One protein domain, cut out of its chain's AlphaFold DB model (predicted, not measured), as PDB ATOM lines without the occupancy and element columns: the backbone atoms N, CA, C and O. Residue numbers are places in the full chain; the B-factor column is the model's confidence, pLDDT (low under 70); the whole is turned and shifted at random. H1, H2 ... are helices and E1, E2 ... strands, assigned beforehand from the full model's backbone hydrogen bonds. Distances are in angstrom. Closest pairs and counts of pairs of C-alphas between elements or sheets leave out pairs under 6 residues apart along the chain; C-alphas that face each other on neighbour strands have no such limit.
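What this domain is: This is residues 136 to 312 of the 313 residues of the protein "FHA domain-containing protein" of Wenzhouxiangella sp. XN201 (UniProt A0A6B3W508). One strongly twisted sheet of five strands has helices H3, H5 and H6 over one face, making two layers; H2 folds back on H3 as a helical hairpin, and the long hairpin E1 and E2 makes one side of the sheet. Residues 279 to 312, with no named element, loop out after E5 and return to E1, where two short antiparallel pairings tie them to the sheet. The printed part has 177 residues with six named helices and five named strands, in the order H1 E1 E2 H2 H3 E3 H4 H5 E4 H6 E5. The sheet's order is E1, E2, E3, E4, E5, mixed, and the class is mixed, helices and strands. The whole is compact, with a radius of gyration of the C-alphas of 15.8 A and spans of 48 by 34 by 33 A.

How they stand to each other: H1, residues 136 to 143, only grazes the sheet. E1, residues 147 to 156, is an edge strand and forms a hairpin with E2, residues 162 to 170; N 150 and O 167 are within hydrogen-bond range at 2.8 A. H2, residues 179 to 189, touches the hub H3, residues 192 to 209, at a steep tilt of 37 degrees, only just past shallow, opposite ways; their closest C-alphas, of Ala 186 and Glu 192, are 4.7 A apart. E3, residues 215 to 220, is parallel to E2, with N 164 and O 215 at 2.8 A. H4, residues 222 to 226, touches H3, closest at the C-alphas of Ala 193 and Glu 224, 5.6 A apart. H5, residues 228 to 241, is on the same face as H3, over E3 and E4, residues 246 to 252, at a height over the sheet of 10.6 A. H6, residues 258 to 270, runs along E5, residues 274 to 278, at 9 degrees on the local plane. E2, H2, H3, E3 is a strand-helix-strand unit, two parallel neighbour strands joined through helices; E3, H4, H5, E4 and E4, H6, E5 are two more such units, and the crossover of each of these two is right-handed. N 218 and O 248 of E3 and E4 are 2.8 A apart, and N 276 and O 249 of E5 and E4 2.7 A. In each of the six helices every O i to N i+4 pair is within hydrogen-bond range.

Where its parts are: H1 begins at C-alpha 136 (-2.204, 45.714, 18.303). E1 is 27.1 A long, E2 and H3 25.8 A each. E5 ends at C-alpha 278 (-4.550, 29.643, -9.085).

The domain as a whole: The C-alphas of Pro 173 and Ser 288 are farthest apart, 47.6 A. The printed part has no cut, and no link is long. Mean pLDDT of the printed part is 75.8; residues 156 to 161 and 279 to 305 are among those under 70.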
ATOM      1  N   PRO A 136      -1.353  46.065  17.164       60.28
ATOM      2  CA  PRO A 136      -2.204  45.714  18.303       60.28
ATOM      3  C   PRO A 136      -3.660  45.444  17.908       60.28
ATOM      4  O   PRO A 136      -4.255  44.491  18.396       60.28
ATOM      5  N   GLN A 137      -4.212  46.246  16.992       76.00
ATOM      6  CA  GLN A 137      -5.586  46.087  16.512       76.00
ATOM      7  C   GLN A 137      -5.754  44.811  15.686       76.00
ATOM      8  O   GLN A 137      -6.806  44.185  15.727       76.00
ATOM      9  N   PHE A 138      -4.721  44.415  14.940       75.06
ATOM     10  CA  PHE A 138      -4.735  43.168  14.182       75.06
ATOM     11  C   PHE A 138      -4.697  41.946  15.103       75.06
ATOM     12  O   PHE A 138      -5.489  41.025  14.933       75.06
ATOM     13  N   TYR A 139      -3.853  41.963  16.137       70.75
ATOM     14  CA  TYR A 139      -3.849  40.899  17.142       70.75
ATOM     15  C   TYR A 139      -5.159  40.832  17.928       70.75
ATOM     16  O   TYR A 139      -5.640  39.737  18.206       70.75
ATOM     17  N   GLU A 140      -5.750  41.973  18.292       65.56
ATOM     18  CA  GLU A 140      -7.082  42.021  18.907       65.56
ATOM     19  C   GLU A 140      -8.136  41.420  17.972       65.56
ATOM     20  O   GLU A 140      -8.920  40.577  18.398       65.56
ATOM     21  N   LEU A 141      -8.082  41.754  16.682       82.31
ATOM     22  CA  LEU A 141      -8.942  41.165  15.662       82.31
ATOM     23  C   LEU A 141      -8.805  39.639  15.571       82.31
ATOM     24  O   LEU A 141      -9.827  38.959  15.509       82.31
ATOM     25  N   LEU A 142      -7.585  39.093  15.609       70.31
ATOM     26  CA  LEU A 142      -7.363  37.642  15.593       70.31
ATOM     27  C   LEU A 142      -7.795  36.959  16.898       70.31
ATOM     28  O   LEU A 142      -8.309  35.846  16.872       70.31
ATOM     29  N   ASN A 143      -7.564  37.602  18.044       67.12
ATOM     30  CA  ASN A 143      -7.890  37.052  19.363       67.12
ATOM     31  C   ASN A 143      -9.399  37.005  19.617       67.12
ATOM     32  O   ASN A 143      -9.893  36.035  20.182       67.12
ATOM     33  N   GLU A 144     -10.109  38.059  19.223       68.00
ATOM     34  CA  GLU A 144     -11.538  38.244  19.498       68.00
ATOM     35  C   GLU A 144     -12.412  37.862  18.292       68.00
ATOM     36  O   GLU A 144     -13.605  38.163  18.270       68.00
ATOM     37  N   ALA A 145     -11.818  37.222  17.275       75.56
ATOM     38  CA  ALA A 145     -12.481  36.815  16.037       75.56
ATOM     39  C   ALA A 145     -13.277  37.954  15.364       75.56
ATOM     40  O   ALA A 145     -14.381  37.754  14.862       75.56
ATOM     41  N   LEU A 146     -12.716  39.170  15.334       81.75
ATOM     42  CA  LEU A 146     -13.358  40.365  14.764       81.75
ATOM     43  C   LEU A 146     -13.197  40.419  13.238       81.75
ATOM     44  O   LEU A 146     -12.804  41.443  12.673       81.75
ATOM     45  N   ILE A 147     -13.492  39.305  12.577       85.25
ATOM     46  CA  ILE A 147     -13.479  39.154  11.125       85.25
ATOM     47  C   ILE A 147     -14.888  38.792  10.666       85.25
ATOM     48  O   ILE A 147     -15.511  37.889  11.209       85.25
ATOM     49  N   GLU A 148     -15.371  39.480   9.635       87.19
ATOM     50  CA  GLU A 148     -16.546  39.067   8.869       87.19
ATOM     51  C   GLU A 148     -16.066  38.276   7.644       87.19
ATOM     52  O   GLU A 148     -15.388  38.859   6.782       87.19
ATOM     53  N   PRO A 149     -16.372  36.969   7.538       86.31
ATOM     54  CA  PRO A 149     -16.136  36.239   6.307       86.31
ATOM     55  C   PRO A 149     -17.104  36.747   5.231       86.31
ATOM     56  O   PRO A 149     -18.313  36.877   5.415       86.31
ATOM     57  N   ARG A 150     -16.547  37.067   4.071       85.50
ATOM     58  CA  ARG A 150     -17.288  37.499   2.886       85.50
ATOM     59  C   ARG A 150     -16.956  36.551   1.759       85.50
ATOM     60  O   ARG A 150     -15.854  36.023   1.722       85.50
ATOM     61  N   ALA A 151     -17.857  36.366   0.814       84.31
ATOM     62  CA  ALA A 151     -17.591  35.520  -0.331       84.31
ATOM     63  C   ALA A 151     -17.745  36.262  -1.654       84.31
ATOM     64  O   ALA A 151     -18.500  37.228  -1.804       84.31
ATOM     65  N   ILE A 152     -16.964  35.790  -2.618       83.06
ATOM     66  CA  ILE A 152     -17.048  36.155  -4.023       83.06
ATOM     67  C   ILE A 152     -17.339  34.873  -4.789       83.06
ATOM     68  O   ILE A 152     -16.681  33.856  -4.579       83.06
ATOM     69  N   LEU A 153     -18.308  34.934  -5.700       78.44
ATOM     70  CA  LEU A 153     -18.571  33.836  -6.618       78.44
ATOM     71  C   LEU A 153     -17.388  33.690  -7.581       78.44
ATOM     72  O   LEU A 153     -17.143  34.568  -8.406       78.44
ATOM     73  N   ALA A 154     -16.665  32.593  -7.445       75.31
ATOM     74  CA  ALA A 154     -15.631  32.119  -8.343       75.31
ATOM     75  C   ALA A 154     -16.257  31.173  -9.370       75.31
ATOM     76  O   ALA A 154     -17.117  30.361  -9.028       75.31
ATOM     77  N   ARG A 155     -15.815  31.252 -10.623       71.94
ATOM     78  CA  ARG A 155     -16.212  30.293 -11.658       71.94
ATOM     79  C   ARG A 155     -15.003  29.566 -12.206       71.94
ATOM     80  O   ARG A 155     -13.914  30.139 -12.259       71.94
ATOM     81  N   THR A 156     -15.213  28.317 -12.608       65.62
ATOM     82  CA  THR A 156     -14.241  27.591 -13.424       65.62
ATOM     83  C   THR A 156     -14.114  28.284 -14.782       65.62
ATOM     84  O   THR A 156     -15.082  28.859 -15.281       65.62
ATOM     85  N   GLN A 157     -12.935  28.204 -15.398       56.41
ATOM     86  CA  GLN A 157     -12.680  28.751 -16.738       56.41
ATOM     87  C   GLN A 157     -13.677  28.244 -17.795       56.41
ATOM     88  O   GLN A 157     -14.092  28.995 -18.675       56.41
ATOM     89  N   ASP A 158     -14.110  26.987 -17.682       61.16
ATOM     90  CA  ASP A 158     -15.089  26.389 -18.594       61.16
ATOM     91  C   ASP A 158     -16.531  26.872 -18.331       61.16
ATOM     92  O   ASP A 158     -17.437  26.587 -19.110       61.16
ATOM     93  N   GLY A 159     -16.764  27.619 -17.245       62.03
ATOM     94  CA  GLY A 159     -18.057  28.206 -16.877       62.03
ATOM     95  C   GLY A 159     -19.078  27.225 -16.295       62.03
ATOM     96  O   GLY A 159     -20.157  27.651 -15.884       62.03
ATOM     97  N   ASP A 160     -18.736  25.938 -16.235       64.56
ATOM     98  CA  ASP A 160     -19.624  24.854 -15.800       64.56
ATOM     99  C   ASP A 160     -19.640  24.640 -14.274       64.56
ATOM    100  O   ASP A 160     -20.472  23.887 -13.767       64.56
ATOM    101  N   GLY A 161     -18.735  25.287 -13.532       66.81
ATOM    102  CA  GLY A 161     -18.630  25.170 -12.078       66.81
ATOM    103  C   GLY A 161     -18.600  26.525 -11.383       66.81
ATOM    104  O   GLY A 161     -17.915  27.449 -11.826       66.81
ATOM    105  N   GLU A 162     -19.318  26.623 -10.267       75.44
ATOM    106  CA  GLU A 162     -19.319  27.787  -9.384       75.44
ATOM    107  C   GLU A 162     -18.831  27.387  -7.989       75.44
ATOM    108  O   GLU A 162     -19.146  26.309  -7.484       75.44
ATOM    109  N   ALA A 163     -18.055  28.267  -7.368       82.38
ATOM    110  CA  ALA A 163     -17.543  28.107  -6.019       82.38
ATOM    111  C   ALA A 163     -17.545  29.457  -5.297       82.38
ATOM    112  O   ALA A 163     -17.611  30.515  -5.919       82.38
ATOM    113  N   LEU A 164     -17.455  29.441  -3.976       84.56
ATOM    114  CA  LEU A 164     -17.338  30.635  -3.154       84.56
ATOM    115  C   LEU A 164     -15.894  30.781  -2.695       84.56
ATOM    116  O   LEU A 164     -15.389  29.968  -1.923       84.56
ATOM    117  N   LEU A 165     -15.234  31.837  -3.168       84.62
ATOM    118  CA  LEU A 165     -13.958  32.265  -2.620       84.62
ATOM    119  C   LEU A 165     -14.205  33.074  -1.354       84.62
ATOM    120  O   LEU A 165     -14.816  34.144  -1.411       84.62
ATOM    121  N   ILE A 166     -13.685  32.577  -0.237       85.56
ATOM    122  CA  ILE A 166     -13.781  33.246   1.052       85.56
ATOM    123  C   ILE A 166     -12.728  34.355   1.165       85.56
ATOM    124  O   ILE A 166     -11.534  34.162   0.944       85.56
ATOM    125  N   MET A 167     -13.203  35.524   1.569       84.88
ATOM    126  CA  MET A 167     -12.486  36.764   1.822       84.88
ATOM    127  C   MET A 167     -12.827  37.250   3.235       84.88
ATOM    128  O   MET A 167     -13.738  36.742   3.880       84.88
ATOM    129  N   ALA A 168     -12.130  38.275   3.712       85.44
ATOM    130  CA  ALA A 168     -12.315  38.816   5.055       85.44
ATOM    131  C   ALA A 168     -12.581  40.320   5.012       85.44
ATOM    132  O   ALA A 168     -11.996  41.036   4.198       85.44
ATOM    133  N   ALA A 169     -13.395  40.812   5.934       85.50
ATOM    134  CA  ALA A 169     -13.435  42.220   6.295       85.50
ATOM    135  C   ALA A 169     -13.249  42.372   7.804       85.50
ATOM    136  O   ALA A 169     -13.702  41.540   8.588       85.50
ATOM    137  N   SER A 170     -12.572  43.438   8.217       87.50
ATOM    138  CA  SER A 170     -12.393  43.730   9.636       87.50
ATOM    139  C   SER A 170     -13.690  44.240  10.263       87.50
ATOM    140  O   SER A 170     -14.279  45.212   9.784       87.50
ATOM    141  N   LEU A 171     -14.079  43.638  11.387       84.56
ATOM    142  CA  LEU A 171     -15.113  44.143  12.296       84.56
ATOM    143  C   LEU A 171     -14.522  44.978  13.443       84.56
ATOM    144  O   LEU A 171     -15.255  45.487  14.293       84.56
ATOM    145  N   HIS A 172     -13.197  45.131  13.492       83.50
ATOM    146  CA  HIS A 172     -12.529  45.840  14.573       83.50
ATOM    147  C   HIS A 172     -12.838  47.356  14.528       83.50
ATOM    148  O   HIS A 172     -12.600  47.998  13.498       83.50
ATOM    149  N   PRO A 173     -13.273  47.991  15.640       72.69
ATOM    150  CA  PRO A 173     -13.798  49.365  15.639       72.69
ATOM    151  C   PRO A 173     -12.857  50.434  15.070       72.69
ATOM    152  O   PRO A 173     -13.307  51.433  14.511       72.69
ATOM    153  N   THR A 174     -11.546  50.249  15.238       76.69
ATOM    154  CA  THR A 174     -10.523  51.218  14.806       76.69
ATOM    155  C   THR A 174      -9.610  50.705  13.695       76.69
ATOM    156  O   THR A 174      -8.666  51.401  13.323       76.69
ATOM    157  N   LEU A 175      -9.844  49.494  13.185       75.00
ATOM    158  CA  LEU A 175      -9.063  48.914  12.093       75.00
ATOM    159  C   LEU A 175     -10.021  48.669  10.936       75.00
ATOM    160  O   LEU A 175     -10.645  47.624  10.839       75.00
ATOM    161  N   GLN A 176     -10.166  49.669  10.075       80.69
ATOM    162  CA  GLN A 176     -10.932  49.535   8.841       80.69
ATOM    163  C   GLN A 176     -10.011  48.942   7.779       80.69
ATOM    164  O   GLN A 176      -9.189  49.650   7.199       80.69
ATOM    165  N   ALA A 177     -10.108  47.633   7.586       79.19
ATOM    166  CA  ALA A 177      -9.269  46.882   6.666       79.19
ATOM    167  C   ALA A 177     -10.125  45.890   5.874       79.19
ATOM    168  O   ALA A 177     -10.951  45.172   6.445       79.19
ATOM    169  N   ASP A 178      -9.922  45.876   4.560       80.94
ATOM    170  CA  ASP A 178     -10.431  44.838   3.670       80.94
ATOM    171  C   ASP A 178      -9.494  43.619   3.665       80.94
ATOM    172  O   ASP A 178      -8.434  43.614   4.297       80.94
ATOM    173  N   HIS A 179      -9.874  42.578   2.928       85.38
ATOM    174  CA  HIS A 179      -9.115  41.334   2.859       85.38
ATOM    175  C   HIS A 179      -7.663  41.534   2.408       85.38
ATOM    176  O   HIS A 179      -6.759  40.902   2.952       85.38
ATOM    177  N   HIS A 180      -7.427  42.401   1.417       81.25
ATOM    178  CA  HIS A 180      -6.078  42.657   0.918       81.25
ATOM    179  C   HIS A 180      -5.220  43.280   2.021       81.25
ATOM    180  O   HIS A 180      -4.104  42.825   2.270       81.25
ATOM    181  N   LYS A 181      -5.759  44.281   2.727       77.69
ATOM    182  CA  LYS A 181      -5.036  44.929   3.819       77.69
ATOM    183  C   LYS A 181      -4.789  43.985   4.993       77.69
ATOM    184  O   LYS A 181      -3.692  43.998   5.542       77.69
ATOM    185  N   LEU A 182      -5.762  43.146   5.349       83.75
ATOM    186  CA  LEU A 182      -5.601  42.144   6.406       83.75
ATOM    187  C   LEU A 182      -4.523  41.112   6.058       83.75
ATOM    188  O   LEU A 182      -3.700  40.803   6.912       83.75
ATOM    189  N   ARG A 183      -4.457  40.646   4.804       85.12
ATOM    190  CA  ARG A 183      -3.377  39.759   4.340       85.12
ATOM    191  C   ARG A 183      -2.007  40.420   4.375       85.12
ATOM    192  O   ARG A 183      -1.047  39.794   4.804       85.12
ATOM    193  N   GLU A 184      -1.913  41.675   3.941       78.56
ATOM    194  CA  GLU A 184      -0.660  42.436   4.000       78.56
ATOM    195  C   GLU A 184      -0.170  42.572   5.449       78.56
ATOM    196  O   GLU A 184       1.011  42.390   5.729       78.56
ATOM    197  N   MET A 185      -1.087  42.855   6.380       76.19
ATOM    198  CA  MET A 185      -0.774  42.941   7.804       76.19
ATOM    199  C   MET A 185      -0.374  41.589   8.391       76.19
ATOM    200  O   MET A 185       0.608  41.538   9.123       76.19
ATOM    201  N   ALA A 186      -1.084  40.513   8.039       78.31
ATOM    202  CA  ALA A 186      -0.726  39.157   8.442       78.31
ATOM    203  C   ALA A 186       0.708  38.826   8.004       78.31
ATOM    204  O   ALA A 186       1.515  38.427   8.835       78.31
ATOM    205  N   ALA A 187       1.053  39.126   6.747       77.00
ATOM    206  CA  ALA A 187       2.389  38.907   6.201       77.00
ATOM    207  C   ALA A 187       3.480  39.767   6.847       77.00
ATOM    208  O   ALA A 187       4.598  39.313   7.071       77.00
ATOM    209  N   GLN A 188       3.170  41.018   7.187       72.94
ATOM    210  CA  GLN A 188       4.105  41.890   7.903       72.94
ATOM    211  C   GLN A 188       4.350  41.441   9.350       72.94
ATOM    212  O   GLN A 188       5.382  41.788   9.921       72.94
ATOM    213  N   LEU A 189       3.398  40.719   9.945       72.38
ATOM    214  CA  LEU A 189       3.419  40.297  11.344       72.38
ATOM    215  C   LEU A 189       3.795  38.823  11.539       72.38
ATOM    216  O   LEU A 189       3.968  38.423  12.686       72.38
ATOM    217  N   GLY A 190       3.934  38.038  10.465       72.44
ATOM    218  CA  GLY A 190       4.177  36.593  10.546       72.44
ATOM    219  C   GLY A 190       2.963  35.800  11.047       72.44
ATOM    220  O   GLY A 190       3.115  34.775  11.703       72.44
ATOM    221  N   GLU A 191       1.756  36.309  10.802       79.88
ATOM    222  CA  GLU A 191       0.485  35.774  11.305       79.88
ATOM    223  C   GLU A 191      -0.417  35.245  10.177       79.88
ATOM    224  O   GLU A 191      -1.628  35.100  10.353       79.88
ATOM    225  N   GLU A 192       0.132  34.967   8.991       83.31
ATOM    226  CA  GLU A 192      -0.627  34.494   7.827       83.31
ATOM    227  C   GLU A 192      -1.377  33.200   8.129       83.31
ATOM    228  O   GLU A 192      -2.574  33.125   7.866       83.31
ATOM    229  N   ALA A 193      -0.701  32.208   8.712       75.88
ATOM    230  CA  ALA A 193      -1.310  30.926   9.054       75.88
ATOM    231  C   ALA A 193      -2.497  31.108  10.008       75.88
ATOM    232  O   ALA A 193      -3.590  30.594   9.778       75.88
ATOM    233  N   ARG A 194      -2.316  31.925  11.049       80.06
ATOM    234  CA  ARG A 194      -3.355  32.195  12.045       80.06
ATOM    235  C   ARG A 194      -4.538  32.960  11.457       80.06
ATOM    236  O   ARG A 194      -5.687  32.662  11.776       80.06
ATOM    237  N   TYR A 195      -4.264  33.935  10.596       83.81
ATOM    238  CA  TYR A 195      -5.290  34.695   9.895       83.81
ATOM    239  C   TYR A 195      -6.122  33.810   8.956       83.81
ATOM    240  O   TYR A 195      -7.352  33.860   9.015       83.81
ATOM    241  N   HIS A 196      -5.484  32.985   8.117       87.19
ATOM    242  CA  HIS A 196      -6.208  32.107   7.197       87.19
ATOM    243  C   HIS A 196      -6.951  30.990   7.943       87.19
ATOM    244  O   HIS A 196      -8.096  30.711   7.598       87.19
ATOM    245  N   SER A 197      -6.373  30.437   9.013       86.00
ATOM    246  CA  SER A 197      -7.036  29.472   9.905       86.00
ATOM    247  C   SER A 197      -8.330  30.033  10.504       86.00
ATOM    248  O   SER A 197      -9.406  29.447  10.355       86.00
ATOM    249  N   LEU A 198      -8.265  31.237  11.088       81.75
ATOM    250  CA  LEU A 198      -9.444  31.922  11.621       81.75
ATOM    251  C   LEU A 198     -10.493  32.174  10.529       81.75
ATOM    252  O   LEU A 198     -11.683  31.950  10.749       81.75
ATOM    253  N   LEU A 199     -10.058  32.613   9.345       88.00
ATOM    254  CA  LEU A 199     -10.948  32.851   8.213       88.00
ATOM    255  C   LEU A 199     -11.675  31.571   7.774       88.00
ATOM    256  O   LEU A 199     -12.889  31.607   7.570       88.00
ATOM    257  N   ARG A 200     -10.957  30.447   7.651       91.75
ATOM    258  CA  ARG A 200     -11.536  29.146   7.281       91.75
ATOM    259  C   ARG A 200     -12.551  28.677   8.317       91.75
ATOM    260  O   ARG A 200     -13.649  28.277   7.935       91.75
ATOM    261  N   TYR A 201     -12.221  28.782   9.604       86.88
ATOM    262  CA  TYR A 201     -13.122  28.392  10.690       86.88
ATOM    263  C   TYR A 201     -14.423  29.202  10.685       86.88
ATOM    264  O   TYR A 201     -15.508  28.622  10.689       86.88
ATOM    265  N   LEU A 202     -14.327  30.535  10.622       84.00
ATOM    266  CA  LEU A 202     -15.505  31.407  10.616       84.00
ATOM    267  C   LEU A 202     -16.372  31.178   9.376       84.00
ATOM    268  O   LEU A 202     -17.592  31.087   9.489       84.00
ATOM    269  N   ALA A 203     -15.752  31.040   8.204       87.56
ATOM    270  CA  ALA A 203     -16.491  30.818   6.971       87.56
ATOM    271  C   ALA A 203     -17.184  29.453   6.935       87.56
ATOM    272  O   ALA A 203     -18.325  29.378   6.486       87.56
ATOM    273  N   ALA A 204     -16.535  28.388   7.416       87.06
ATOM    274  CA  ALA A 204     -17.155  27.070   7.508       87.06
ATOM    275  C   ALA A 204     -18.317  27.067   8.513       87.06
ATOM    276  O   ALA A 204     -19.396  26.579   8.187       87.06
ATOM    277  N   ALA A 205     -18.138  27.677   9.692       85.12
ATOM    278  CA  ALA A 205     -19.197  27.790  10.693       85.12
ATOM    279  C   ALA A 205     -20.417  28.557  10.159       85.12
ATOM    280  O   ALA A 205     -21.532  28.045  10.217       85.12
ATOM    281  N   GLU A 206     -20.212  29.742   9.576       87.94
ATOM    282  CA  GLU A 206     -21.311  30.545   9.027       87.94
ATOM    283  C   GLU A 206     -21.990  29.848   7.836       87.94
ATOM    284  O   GLU A 206     -23.211  29.883   7.704       87.94
ATOM    285  N   SER A 207     -21.223  29.159   6.988       89.06
ATOM    286  CA  SER A 207     -21.783  28.437   5.837       89.06
ATOM    287  C   SER A 207     -22.638  27.242   6.247       89.06
ATOM    288  O   SER A 207     -23.656  26.980   5.608       89.06
ATOM    289  N   ASP A 208     -22.248  26.534   7.309       85.81
ATOM    290  CA  ASP A 208     -23.019  25.422   7.873       85.81
ATOM    291  C   ASP A 208     -24.305  25.928   8.549       85.81
ATOM    292  O   ASP A 208     -25.372  25.343   8.362       85.81
ATOM    293  N   GLU A 209     -24.248  27.066   9.256       87.38
ATOM    294  CA  GLU A 209     -25.438  27.725   9.822       87.38
ATOM    295  C   GLU A 209     -26.441  28.174   8.747       87.38
ATOM    296  O   GLU A 209     -27.655  28.132   8.969       87.38
ATOM    297  N   LEU A 210     -25.938  28.587   7.583       86.25
ATOM    298  CA  LEU A 210     -26.736  29.010   6.432       86.25
ATOM    299  C   LEU A 210     -27.193  27.847   5.530       86.25
ATOM    300  O   LEU A 210     -27.938  28.101   4.583       86.25
ATOM    301  N   ASP A 211     -26.785  26.602   5.814       86.00
ATOM    302  CA  ASP A 211     -27.061  25.399   5.002       86.00
ATOM    303  C   ASP A 211     -26.655  25.595   3.524       86.00
ATOM    304  O   ASP A 211     -27.404  25.284   2.595       86.00
ATOM    305  N   LEU A 212     -25.473  26.188   3.296       84.31
ATOM    306  CA  LEU A 212     -24.982  26.486   1.949       84.31
ATOM    307  C   LEU A 212     -24.598  25.209   1.187       84.31
ATOM    308  O   LEU A 212     -23.735  24.450   1.615       84.31
ATOM    309  N   ASP A 213     -25.159  25.053  -0.014       83.88
ATOM    310  CA  ASP A 213     -24.896  23.928  -0.933       83.88
ATOM    311  C   ASP A 213     -23.804  24.239  -1.985       83.88
ATOM    312  O   ASP A 213     -23.705  23.600  -3.030       83.88
ATOM    313  N   HIS A 214     -22.993  25.276  -1.755       83.69
ATOM    314  CA  HIS A 214     -21.939  25.694  -2.687       83.69
ATOM    315  C   HIS A 214     -20.583  25.087  -2.305       83.69
ATOM    316  O   HIS A 214     -20.307  24.852  -1.130       83.69
ATOM    317  N   LEU A 215     -19.698  24.906  -3.292       86.38
ATOM    318  CA  LEU A 215     -18.290  24.595  -3.038       86.38
ATOM    319  C   LEU A 215     -17.593  25.803  -2.403       86.38
ATOM    320  O   LEU A 215     -17.525  26.863  -3.017       86.38
ATOM    321  N   LEU A 216     -17.039  25.643  -1.206       89.00
ATOM    322  CA  LEU A 216     -16.222  26.649  -0.533       89.00
ATOM    323  C   LEU A 216     -14.737  26.434  -0.825       89.00
ATOM    324  O   LEU A 216     -14.184  25.366  -0.562       89.00
ATOM    325  N   LEU A 217     -14.083  27.489  -1.308       89.12
ATOM    326  CA  LEU A 217     -12.638  27.533  -1.503       89.12
ATOM    327  C   LEU A 217     -11.971  28.108  -0.252       89.12
ATOM    328  O   LEU A 217     -12.118  29.293   0.063       89.12
ATOM    329  N   LEU A 218     -11.232  27.255   0.450       90.25
ATOM    330  CA  LEU A 218     -10.511  27.562   1.677       90.25
ATOM    331  C   LEU A 218      -9.101  28.058   1.330       90.25
ATOM    332  O   LEU A 218      -8.281  27.252   0.888       90.25
ATOM    333  N   PRO A 219      -8.790  29.356   1.497       88.94
ATOM    334  CA  PRO A 219      -7.482  29.880   1.126       88.94
ATOM    335  C   PRO A 219      -6.390  29.300   2.027       88.94
ATOM    336  O   PRO A 219      -6.549  29.261   3.248       88.94
ATOM    337  N   VAL A 220      -5.281  28.895   1.414       89.38
ATOM    338  CA  VAL A 220      -4.057  28.444   2.083       89.38
ATOM    339  C   VAL A 220      -2.877  29.234   1.529       89.38
ATOM    340  O   VAL A 220      -2.658  29.297   0.313       89.38
ATOM    341  N   ASP A 221      -2.122  29.869   2.420       84.88
ATOM    342  CA  ASP A 221      -0.888  30.562   2.067       84.88
ATOM    343  C   ASP A 221       0.305  29.586   2.106       84.88
ATOM    344  O   ASP A 221       0.343  28.699   2.956       84.88
ATOM    345  N   PRO A 222       1.299  29.715   1.208       79.69
ATOM    346  CA  PRO A 222       2.441  28.802   1.154       79.69
ATOM    347  C   PRO A 222       3.199  28.592   2.461       79.69
ATOM    348  O   PRO A 222       3.719  27.501   2.668       79.69
ATOM    349  N   ILE A 223       3.235  29.592   3.346       77.12
ATOM    350  CA  ILE A 223       3.877  29.444   4.658       77.12
ATOM    351  C   ILE A 223       3.221  28.333   5.500       77.12
ATOM    352  O   ILE A 223       3.891  27.668   6.279       77.12
ATOM    353  N   GLU A 224       1.927  28.067   5.299       82.25
ATOM    354  CA  GLU A 224       1.194  26.991   5.980       82.25
ATOM    355  C   GLU A 224       1.584  25.600   5.462       82.25
ATOM    356  O   GLU A 224       1.399  24.602   6.149       82.25
ATOM    357  N   ILE A 225       2.137  25.524   4.249       82.75
ATOM    358  CA  ILE A 225       2.584  24.271   3.630       82.75
ATOM    359  C   ILE A 225       3.976  23.881   4.152       82.75
ATOM    360  O   ILE A 225       4.333  22.704   4.121       82.75
ATOM    361  N   GLU A 226       4.749  24.835   4.686       80.25
ATOM    362  CA  GLU A 226       6.028  24.538   5.345       80.25
ATOM    363  C   GLU A 226       5.848  23.646   6.586       80.25
ATOM    364  O   GLU A 226       6.702  22.798   6.851       80.25
ATOM    365  N   ASP A 227       4.721  23.785   7.297       77.94
ATOM    366  CA  ASP A 227       4.299  22.913   8.402       77.94
ATOM    367  C   ASP A 227       2.968  22.216   8.072       77.94
ATOM    368  O   ASP A 227       1.914  22.435   8.680       77.94
ATOM    369  N   VAL A 228       3.026  21.376   7.034       80.62
ATOM    370  CA  VAL A 228       1.852  20.726   6.437       80.62
ATOM    371  C   VAL A 228       1.059  19.866   7.427       80.62
ATOM    372  O   VAL A 228      -0.151  19.739   7.278       80.62
ATOM    373  N   ASP A 229       1.693  19.304   8.458       80.81
ATOM    374  CA  ASP A 229       1.013  18.448   9.438       80.81
ATOM    375  C   ASP A 229       0.001  19.246  10.278       80.81
ATOM    376  O   ASP A 229      -1.108  18.769  10.540       80.81
ATOM    377  N   ILE A 230       0.352  20.480  10.663       76.56
ATOM    378  CA  ILE A 230      -0.557  21.385  11.381       76.56
ATOM    379  C   ILE A 230      -1.733  21.765  10.479       76.56
ATOM    380  O   ILE A 230      -2.889  21.658  10.897       76.56
ATOM    381  N   LEU A 231      -1.443  22.157   9.234       83.06
ATOM    382  CA  LEU A 231      -2.464  22.507   8.249       83.06
ATOM    383  C   LEU A 231      -3.430  21.338   8.001       83.06
ATOM    384  O   LEU A 231      -4.645  21.521   8.026       83.06
ATOM    385  N   LEU A 232      -2.911  20.126   7.794       85.62
ATOM    386  CA  LEU A 232      -3.728  18.939   7.547       85.62
ATOM    387  C   LEU A 232      -4.604  18.590   8.748       85.62
ATOM    388  O   LEU A 232      -5.770  18.263   8.551       85.62
ATOM    389  N   SER A 233      -4.086  18.707   9.975       81.81
ATOM    390  CA  SER A 233      -4.892  18.481  11.178       81.81
ATOM    391  C   SER A 233      -6.057  19.471  11.281       81.81
ATOM    392  O   SER A 233      -7.150  19.083  11.697       81.81
ATOM    393  N   GLU A 234      -5.847  20.738  10.915       85.94
ATOM    394  CA  GLU A 234      -6.912  21.746  10.888       85.94
ATOM    395  C   GLU A 234      -7.952  21.430   9.804       85.94
ATOM    396  O   GLU A 234      -9.155  21.406  10.074       85.94
ATOM    397  N   LEU A 235      -7.497  21.154   8.579       88.25
ATOM    398  CA  LEU A 235      -8.374  20.847   7.452       88.25
ATOM    399  C   LEU A 235      -9.181  19.567   7.697       88.25
ATOM    400  O   LEU A 235     -10.380  19.544   7.427       88.25
ATOM    401  N   GLU A 236      -8.565  18.531   8.269       89.31
ATOM    402  CA  GLU A 236      -9.248  17.300   8.670       89.31
ATOM    403  C   GLU A 236     -10.296  17.562   9.761       89.31
ATOM    404  O   GLU A 236     -11.378  16.968   9.753       89.31
ATOM    405  N   GLN A 237     -10.027  18.469  10.703       85.81
ATOM    406  CA  GLN A 237     -11.021  18.866  11.696       85.81
ATOM    407  C   GLN A 237     -12.206  19.593  11.042       85.81
ATOM    408  O   GLN A 237     -13.359  19.295  11.375       85.81
ATOM    409  N   LEU A 238     -11.949  20.511  10.106       84.69
ATOM    410  CA  LEU A 238     -12.993  21.241   9.384       84.69
ATOM    411  C   LEU A 238     -13.877  20.297   8.562       84.69
ATOM    412  O   LEU A 238     -15.101  20.351   8.696       84.69
ATOM    413  N   THR A 239     -13.287  19.385   7.785       88.94
ATOM    414  CA  THR A 239     -14.046  18.409   6.981       88.94
ATOM    415  C   THR A 239     -14.861  17.457   7.853       88.94
ATOM    416  O   THR A 239     -16.006  17.132   7.532       88.94
ATOM    417  N   ASN A 240     -14.314  17.030   8.996       88.44
ATOM    418  CA  ASN A 240     -15.023  16.151   9.920       88.44
ATOM    419  C   ASN A 240     -16.176  16.837  10.653       88.44
ATOM    420  O   ASN A 240     -17.168  16.164  10.954       88.44
ATOM    421  N   THR A 241     -16.032  18.129  10.949       88.69
ATOM    422  CA  THR A 241     -17.038  18.931  11.656       88.69
ATOM    423  C   THR A 241     -18.169  19.328  10.711       88.69
ATOM    424  O   THR A 241     -19.336  19.094  11.021       88.69
ATOM    425  N   HIS A 242     -17.836  19.826   9.521       90.44
ATOM    426  CA  HIS A 242     -18.787  20.389   8.560       90.44
ATOM    427  C   HIS A 242     -19.063  19.438   7.390       90.44
ATOM    428  O   HIS A 242     -18.884  19.775   6.224       90.44
ATOM    429  N   ARG A 243     -19.538  18.223   7.694       88.88
ATOM    430  CA  ARG A 243     -19.715  17.133   6.706       88.88
ATOM    431  C   ARG A 243     -20.732  17.404   5.594       88.88
ATOM    432  O   ARG A 243     -20.839  16.597   4.674       88.88
ATOM    433  N   ARG A 244     -21.544  18.454   5.729       88.75
ATOM    434  CA  ARG A 244     -22.521  18.868   4.713       88.75
ATOM    435  C   ARG A 244     -21.923  19.817   3.688       88.75
ATOM    436  O   ARG A 244     -22.436  19.873   2.580       88.75
ATOM    437  N   LEU A 245     -20.864  20.535   4.055       88.44
ATOM    438  CA  LEU A 245     -20.240  21.504   3.175       88.44
ATOM    439  C   LEU A 245     -19.362  20.803   2.143       88.44
ATOM    440  O   LEU A 245     -18.630  19.858   2.444       88.44
ATOM    441  N   HIS A 246     -19.397  21.325   0.925       88.06
ATOM    442  CA  HIS A 246     -18.438  20.993  -0.111       88.06
ATOM    443  C   HIS A 246     -17.216  21.895   0.074       88.06
ATOM    444  O   HIS A 246     -17.327  23.108  -0.069       88.06
ATOM    445  N   LEU A 247     -16.062  21.326   0.424       89.38
ATOM    446  CA  LEU A 247     -14.843  22.080   0.734       89.38
ATOM    447  C   LEU A 247     -13.722  21.724  -0.250       89.38
ATOM    448  O   LEU A 247     -13.539  20.555  -0.591       89.38
ATOM    449  N   ALA A 248     -12.935  22.721  -0.650       88.75
ATOM    450  CA  ALA A 248     -11.677  22.538  -1.369       88.75
ATOM    451  C   ALA A 248     -10.605  23.487  -0.827       88.75
ATOM    452  O   ALA A 248     -10.890  24.634  -0.485       88.75
ATOM    453  N   CYS A 249      -9.361  23.023  -0.777       89.50
ATOM    454  CA  CYS A 249      -8.198  23.840  -0.451       89.50
ATOM    455  C   CYS A 249      -7.792  24.671  -1.672       89.50
ATOM    456  O   CYS A 249      -7.629  24.111  -2.749       89.50
ATOM    457  N   LEU A 250      -7.613  25.982  -1.521       87.38
ATOM    458  CA  LEU A 250      -7.171  26.873  -2.591       87.38
ATOM    459  C   LEU A 250      -5.752  27.371  -2.327       87.38
ATOM    460  O   LEU A 250      -5.516  28.072  -1.343       87.38
ATOM    461  N   VAL A 251      -4.841  27.095  -3.259       85.94
ATOM    462  CA  VAL A 251      -3.443  27.544  -3.189       85.94
ATOM    463  C   VAL A 251      -3.022  28.362  -4.403       85.94
ATOM    464  O   VAL A 251      -3.511  28.173  -5.519       85.94
ATOM    465  N   ASN A 252      -2.047  29.245  -4.187       80.75
ATOM    466  CA  ASN A 252      -1.383  29.964  -5.266       80.75
ATOM    467  C   ASN A 252      -0.240  29.118  -5.852       80.75
ATOM    468  O   ASN A 252       0.824  29.012  -5.240       80.75
ATOM    469  N   ALA A 253      -0.451  28.563  -7.044       75.06
ATOM    470  CA  ALA A 253       0.511  27.737  -7.766       75.06
ATOM    471  C   ALA A 253       1.823  28.478  -8.061       75.06
ATOM    472  O   ALA A 253       2.883  27.886  -7.906       75.06
ATOM    473  N   ALA A 254       1.795  29.780  -8.367       73.88
ATOM    474  CA  ALA A 254       3.018  30.542  -8.639       73.88
ATOM    475  C   ALA A 254       3.941  30.692  -7.423       73.88
ATOM    476  O   ALA A 254       5.099  31.094  -7.565       73.88
ATOM    477  N   LYS A 255       3.445  30.398  -6.217       78.94
ATOM    478  CA  LYS A 255       4.251  30.417  -4.995       78.94
ATOM    479  C   LYS A 255       4.730  29.025  -4.559       78.94
ATOM    480  O   LYS A 255       5.376  28.924  -3.521       78.94
ATOM    481  N   LEU A 256       4.419  27.973  -5.314       77.06
ATOM    482  CA  LEU A 256       4.741  26.585  -4.985       77.06
ATOM    483  C   LEU A 256       5.471  25.923  -6.152       77.06
ATOM    484  O   LEU A 256       5.144  26.145  -7.315       77.06
ATOM    485  N   ASP A 257       6.458  25.081  -5.855       81.50
ATOM    486  CA  ASP A 257       7.019  24.218  -6.890       81.50
ATOM    487  C   ASP A 257       6.106  23.006  -7.162       81.50
ATOM    488  O   ASP A 257       5.202  22.669  -6.393       81.50
ATOM    489  N   THR A 258       6.338  22.336  -8.291       76.75
ATOM    490  CA  THR A 258       5.517  21.198  -8.725       76.75
ATOM    491  C   THR A 258       5.568  20.020  -7.747       76.75
ATOM    492  O   THR A 258       4.599  19.268  -7.655       76.75
ATOM    493  N   ALA A 259       6.675  19.837  -7.020       79.12
ATOM    494  CA  ALA A 259       6.820  18.732  -6.078       79.12
ATOM    495  C   ALA A 259       6.009  18.988  -4.801       79.12
ATOM    496  O   ALA A 259       5.274  18.104  -4.364       79.12
ATOM    497  N   ALA A 260       6.085  20.203  -4.255       80.31
ATOM    498  CA  ALA A 260       5.286  20.648  -3.121       80.31
ATOM    499  C   ALA A 260       3.787  20.592  -3.443       80.31
ATOM    500  O   ALA A 260       3.000  20.111  -2.630       80.31
ATOM    501  N   LEU A 261       3.394  21.008  -4.651       79.69
ATOM    502  CA  LEU A 261       2.003  20.938  -5.094       79.69
ATOM    503  C   LEU A 261       1.490  19.491  -5.183       79.69
ATOM    504  O   LEU A 261       0.391  19.199  -4.715       79.69
ATOM    505  N   GLN A 262       2.292  18.582  -5.746       78.88
ATOM    506  CA  GLN A 262       1.949  17.160  -5.835       78.88
ATOM    507  C   GLN A 262       1.842  16.514  -4.448       78.88
ATOM    508  O   GLN A 262       0.902  15.769  -4.188       78.88
ATOM    509  N   GLN A 263       2.781  16.816  -3.549       84.12
ATOM    510  CA  GLN A 263       2.755  16.300  -2.182       84.12
ATOM    511  C   GLN A 263       1.520  16.795  -1.426       84.12
ATOM    512  O   GLN A 263       0.837  15.997  -0.787       84.12
ATOM    513  N   LEU A 264       1.198  18.087  -1.539       84.69
ATOM    514  CA  LEU A 264      -0.014  18.641  -0.947       84.69
ATOM    515  C   LEU A 264      -1.262  17.944  -1.501       84.69
ATOM    516  O   LEU A 264      -2.126  17.556  -0.725       84.69
ATOM    517  N   HIS A 265      -1.345  17.739  -2.817       84.62
ATOM    518  CA  HIS A 265      -2.463  17.029  -3.436       84.62
ATOM    519  C   HIS A 265      -2.658  15.622  -2.850       84.62
ATOM    520  O   HIS A 265      -3.770  15.272  -2.463       84.62
ATOM    521  N   GLU A 266      -1.585  14.836  -2.732       83.88
ATOM    522  CA  GLU A 266      -1.640  13.486  -2.153       83.88
ATOM    523  C   GLU A 266      -2.079  13.500  -0.683       83.88
ATOM    524  O   GLU A 266      -2.879  12.663  -0.261       83.88
ATOM    525  N   SER A 267      -1.592  14.465   0.098       88.88
ATOM    526  CA  SER A 267      -1.997  14.628   1.494       88.88
ATOM    527  C   SER A 267      -3.472  15.011   1.639       88.88
ATOM    528  O   SER A 267      -4.157  14.480   2.514       88.88
ATOM    529  N   LEU A 268      -3.971  15.897   0.776       86.69
ATOM    530  CA  LEU A 268      -5.367  16.328   0.776       86.69
ATOM    531  C   LEU A 268      -6.319  15.213   0.320       86.69
ATOM    532  O   LEU A 268      -7.358  15.010   0.949       86.69
ATOM    533  N   ASP A 269      -5.940  14.431  -0.698       83.94
ATOM    534  CA  ASP A 269      -6.699  13.248  -1.136       83.94
ATOM    535  C   ASP A 269      -6.839  12.228   0.007       83.94
ATOM    536  O   ASP A 269      -7.915  11.666   0.226       83.94
ATOM    537  N   GLY A 270      -5.788  12.073   0.821       83.88
ATOM    538  CA  GLY A 270      -5.794  11.223   2.014       83.88
ATOM    539  C   GLY A 270      -6.861  11.589   3.055       83.88
ATOM    540  O   GLY A 270      -7.350  10.698   3.753       83.88
ATOM    541  N   ILE A 271      -7.260  12.862   3.131       85.69
ATOM    542  CA  ILE A 271      -8.331  13.358   4.017       85.69
ATOM    543  C   ILE A 271      -9.640  13.659   3.263       85.69
ATOM    544  O   ILE A 271     -10.588  14.182   3.851       85.69
ATOM    545  N   GLY A 272      -9.715  13.311   1.973       81.88
ATOM    546  CA  GLY A 272     -10.892  13.505   1.125       81.88
ATOM    547  C   GLY A 272     -11.184  14.965   0.768       81.88
ATOM    548  O   GLY A 272     -12.342  15.289   0.503       81.88
ATOM    549  N   LEU A 273     -10.171  15.839   0.787       85.75
ATOM    550  CA  LEU A 273     -10.307  17.250   0.434       85.75
ATOM    551  C   LEU A 273      -9.769  17.514  -0.978       85.75
ATOM    552  O   LEU A 273      -8.666  17.108  -1.333       85.75
ATOM    553  N   ALA A 274     -10.554  18.239  -1.768       84.50
ATOM    554  CA  ALA A 274     -10.179  18.702  -3.098       84.50
ATOM    555  C   ALA A 274      -9.058  19.758  -3.047       84.50
ATOM    556  O   ALA A 274      -8.982  20.549  -2.103       84.50
ATOM    557  N   LEU A 275      -8.229  19.823  -4.095       83.75
ATOM    558  CA  LEU A 275      -7.214  20.866  -4.282       83.75
ATOM    559  C   LEU A 275      -7.572  21.737  -5.488       83.75
ATOM    560  O   LEU A 275      -7.573  21.256  -6.613       83.75
ATOM    561  N   ALA A 276      -7.791  23.024  -5.248       80.44
ATOM    562  CA  ALA A 276      -7.929  24.074  -6.245       80.44
ATOM    563  C   ALA A 276      -6.645  24.920  -6.307       80.44
ATOM    564  O   ALA A 276      -6.016  25.215  -5.288       80.44
ATOM    565  N   VAL A 277      -6.262  25.349  -7.510       78.12
ATOM    566  CA  VAL A 277      -5.005  26.076  -7.746       78.12
ATOM    567  C   VAL A 277      -5.240  27.329  -8.585       78.12
ATOM    568  O   VAL A 277      -6.022  27.310  -9.529       78.12
ATOM    569  N   HIS A 278      -4.536  28.417  -8.278       74.94
ATOM    570  CA  HIS A 278      -4.550  29.643  -9.085       74.94
ATOM    571  C   HIS A 278      -3.124  30.173  -9.305       74.94
ATOM    572  O   HIS A 278      -2.297  30.044  -8.417       74.94
ATOM    573  N   ASP A 279      -2.812  30.775 -10.460       63.19
ATOM    574  CA  ASP A 279      -1.405  31.002 -10.868       63.19
ATOM    575  C   ASP A 279      -0.933  32.472 -10.839       63.19
ATOM    576  O   ASP A 279       0.244  32.763 -10.939       63.19
ATOM    577  N   HIS A 280      -1.825  33.457 -10.712       53.25
ATOM    578  CA  HIS A 280      -1.470  34.890 -10.778       53.25
ATOM    579  C   HIS A 280      -0.394  35.284 -11.825       53.25
ATOM    580  O   HIS A 280       0.446  36.150 -11.594       53.25
ATOM    581  N   ALA A 281      -0.532  34.758 -13.038       40.44
ATOM    582  CA  ALA A 281      -0.723  35.586 -14.219       40.44
ATOM    583  C   ALA A 281      -1.992  35.063 -14.904       40.44
ATOM    584  O   ALA A 281      -2.049  33.911 -15.320       40.44
ATOM    585  N   LEU A 282      -3.047  35.878 -14.958       46.66
ATOM    586  CA  LEU A 282      -4.139  35.646 -15.902       46.66
ATOM    587  C   LEU A 282      -3.540  35.883 -17.295       46.66
ATOM    588  O   LEU A 282      -3.488  37.028 -17.738       46.66
ATOM    589  N   ASP A 283      -2.993  34.840 -17.922       34.97
ATOM    590  CA  ASP A 283      -2.487  34.897 -19.294       34.97
ATOM    591  C   ASP A 283      -3.080  33.754 -20.138       34.97
ATOM    592  O   ASP A 283      -3.047  32.578 -19.779       34.97
ATOM    593  N   GLU A 284      -3.687  34.146 -21.256       38.12
ATOM    594  CA  GLU A 284      -4.780  33.488 -21.985       38.12
ATOM    595  C   GLU A 284      -4.330  32.384 -22.974       38.12
ATOM    596  O   GLU A 284      -4.973  32.200 -24.009       38.12
ATOM    597  N   THR A 285      -3.210  31.675 -22.756       34.56
ATOM    598  CA  THR A 285      -2.520  31.027 -23.903       34.56
ATOM    599  C   THR A 285      -2.204  29.526 -23.874       34.56
ATOM    600  O   THR A 285      -1.883  29.016 -24.949       34.56
ATOM    601  N   ASP A 286      -2.360  28.762 -22.783       37.84
ATOM    602  CA  ASP A 286      -2.204  27.288 -22.859       37.84
ATOM    603  C   ASP A 286      -2.921  26.500 -21.731       37.84
ATOM    604  O   ASP A 286      -2.413  26.434 -20.613       37.84
ATOM    605  N   PRO A 287      -4.076  25.853 -22.002       35.34
ATOM    606  CA  PRO A 287      -4.853  25.104 -21.004       35.34
ATOM    607  C   PRO A 287      -4.418  23.638 -20.784       35.34
ATOM    608  O   PRO A 287      -5.131  22.885 -20.125       35.34
ATOM    609  N   SER A 288      -3.319  23.159 -21.382       34.97
ATOM    610  CA  SER A 288      -3.149  21.708 -21.616       34.97
ATOM    611  C   SER A 288      -2.131  20.950 -20.745       34.97
ATOM    612  O   SER A 288      -1.875  19.772 -21.001       34.97
ATOM    613  N   ALA A 289      -1.575  21.550 -19.687       35.81
ATOM    614  CA  ALA A 289      -0.405  20.980 -19.003       35.81
ATOM    615  C   ALA A 289      -0.633  20.213 -17.683       35.81
ATOM    616  O   ALA A 289       0.350  19.746 -17.109       35.81
ATOM    617  N   LEU A 290      -1.858  20.016 -17.182       37.59
ATOM    618  CA  LEU A 290      -2.039  19.334 -15.892       37.59
ATOM    619  C   LEU A 290      -3.162  18.290 -15.927       37.59
ATOM    620  O   LEU A 290      -4.346  18.584 -16.076       37.59
ATOM    621  N   GLY A 291      -2.761  17.023 -15.827       33.28
ATOM    622  CA  GLY A 291      -3.651  15.875 -15.885       33.28
ATOM    623  C   GLY A 291      -4.417  15.646 -14.582       33.28
ATOM    624  O   GLY A 291      -3.832  15.243 -13.589       33.28
ATOM    625  N   GLY A 292      -5.742  15.774 -14.649       38.59
ATOM    626  CA  GLY A 292      -6.658  14.796 -14.057       38.59
ATOM    627  C   GLY A 292      -6.904  14.822 -12.545       38.59
ATOM    628  O   GLY A 292      -6.781  13.770 -11.930       38.59
ATOM    629  N   ARG A 293      -7.356  15.955 -11.992       39.78
ATOM    630  CA  ARG A 293      -8.570  16.143 -11.151       39.78
ATOM    631  C   ARG A 293      -8.488  17.518 -10.461       39.78
ATOM    632  O   ARG A 293      -7.499  17.822  -9.816       39.78
ATOM    633  N   GLU A 294      -9.537  18.324 -10.658       48.00
ATOM    634  CA  GLU A 294      -9.880  19.560  -9.916       48.00
ATOM    635  C   GLU A 294      -8.961  20.786 -10.015       48.00
ATOM    636  O   GLU A 294      -8.900  21.612  -9.111       48.00
ATOM    637  N   ILE A 295      -8.354  21.031 -11.171       49.56
ATOM    638  CA  ILE A 295      -7.745  22.345 -11.409       49.56
ATOM    639  C   ILE A 295      -8.848  23.350 -11.731       49.56
ATOM    640  O   ILE A 295      -9.322  23.449 -12.861       49.56
ATOM    641  N   ILE A 296      -9.286  24.077 -10.705       53.00
ATOM    642  CA  ILE A 296     -10.186  25.216 -10.858       53.00
ATOM    643  C   ILE A 296      -9.326  26.447 -11.136       53.00
ATOM    644  O   ILE A 296      -8.855  27.103 -10.212       53.00
ATOM    645  N   HIS A 297      -9.161  26.794 -12.414       53.31
ATOM    646  CA  HIS A 297      -8.801  28.161 -12.777       53.31
ATOM    647  C   HIS A 297      -9.947  29.079 -12.336       53.31
ATOM    648  O   HIS A 297     -11.014  29.086 -12.950       53.31
ATOM    649  N   VAL A 298      -9.741  29.785 -11.220       48.59
ATOM    650  CA  VAL A 298     -10.711  30.714 -10.632       48.59
ATOM    651  C   VAL A 298     -10.694  32.028 -11.411       48.59
ATOM    652  O   VAL A 298      -9.775  32.835 -11.258       48.59
ATOM    653  N   GLU A 299     -11.736  32.282 -12.202       47.38
ATOM    654  CA  GLU A 299     -12.006  33.623 -12.722       47.38
ATOM    655  C   GLU A 299     -12.852  34.407 -11.710       47.38
ATOM    656  O   GLU A 299     -14.002  34.066 -11.417       47.38
ATOM    657  N   LEU A 300     -12.267  35.469 -11.150       51.78
ATOM    658  CA  LEU A 300     -12.978  36.397 -10.276       51.78
ATOM    659  C   LEU A 300     -13.802  37.376 -11.127       51.78
ATOM    660  O   LEU A 300     -13.253  37.992 -12.045       51.78
ATOM    661  N   PRO A 301     -15.092  37.599 -10.822       49.09
ATOM    662  CA  PRO A 301     -15.888  38.592 -11.522       49.09
ATOM    663  C   PRO A 301     -15.284  39.987 -11.323       49.09
ATOM    664  O   PRO A 301     -15.160  40.488 -10.204       49.09
ATOM    665  N   THR A 302     -14.924  40.637 -12.428       48.88
ATOM    666  CA  THR A 302     -14.369  41.991 -12.412       48.88
ATOM    667  C   THR A 302     -15.402  42.993 -11.889       48.88
ATOM    668  O   THR A 302     -16.523  43.085 -12.387       48.88
ATOM    669  N   GLY A 303     -15.020  43.769 -10.870       53.41
ATOM    670  CA  GLY A 303     -15.815  44.896 -10.370       53.41
ATOM    671  C   GLY A 303     -16.998  44.549  -9.457       53.41
ATOM    672  O   GLY A 303     -17.837  45.421  -9.236       53.41
ATOM    673  N   ARG A 304     -17.091  43.324  -8.918       55.41
ATOM    674  CA  ARG A 304     -18.031  43.008  -7.826       55.41
ATOM    675  C   ARG A 304     -17.354  43.141  -6.462       55.41
ATOM    676  O   ARG A 304     -16.243  42.657  -6.269       55.41
ATOM    677  N   GLU A 305     -18.037  43.784  -5.519       64.38
ATOM    678  CA  GLU A 305     -17.635  43.792  -4.110       64.38
ATOM    679  C   GLU A 305     -17.905  42.415  -3.489       64.38
ATOM    680  O   GLU A 305     -18.895  41.763  -3.828       64.38
ATOM    681  N   ALA A 306     -17.034  41.971  -2.577       71.31
ATOM    682  CA  ALA A 306     -17.299  40.781  -1.774       71.31
ATOM    683  C   ALA A 306     -18.596  40.985  -0.989       71.31
ATOM    684  O   ALA A 306     -18.800  42.067  -0.435       71.31
ATOM    685  N   LEU A 307     -19.448  39.969  -0.901       78.00
ATOM    686  CA  LEU A 307     -20.725  40.037  -0.191       78.00
ATOM    687  C   LEU A 307     -20.645  39.216   1.105       78.00
ATOM    688  O   LEU A 307     -19.921  38.221   1.126       78.00
ATOM    689  N   PRO A 308     -21.350  39.592   2.187       81.38
ATOM    690  CA  PRO A 308     -21.532  38.699   3.333       81.38
ATOM    691  C   PRO A 308     -22.109  37.356   2.868       81.38
ATOM    692  O   PRO A 308     -22.919  37.347   1.937       81.38
ATOM    693  N   LEU A 309     -21.740  36.243   3.512       81.12
ATOM    694  CA  LEU A 309     -22.213  34.906   3.115       81.12
ATOM    695  C   LEU A 309     -23.747  34.828   3.081       81.12
ATOM    696  O   LEU A 309     -24.330  34.304   2.134       81.12
ATOM    697  N   SER A 310     -24.404  35.474   4.043       79.12
ATOM    698  CA  SER A 310     -25.867  35.599   4.112       79.12
ATOM    699  C   SER A 310     -26.541  36.289   2.911       79.12
ATOM    700  O   SER A 310     -27.752  36.160   2.749       79.12
ATOM    701  N   GLN A 311     -25.803  37.028   2.074       79.94
ATOM    702  CA  GLN A 311     -26.345  37.771   0.923       79.94
ATOM    703  C   GLN A 311     -26.152  37.058  -0.426       79.94
ATOM    704  O   GLN A 311     -26.450  37.645  -1.465       79.94
ATOM    705  N   ILE A 312     -25.606  35.840  -0.429       68.81
ATOM    706  CA  ILE A 312     -25.250  35.110  -1.658       68.81
ATOM    707  C   ILE A 312     -26.415  34.258  -2.203       68.81
ATOM    708  O   ILE A 312     -26.404  33.918  -3.385       68.81
TER     709      ILE A 312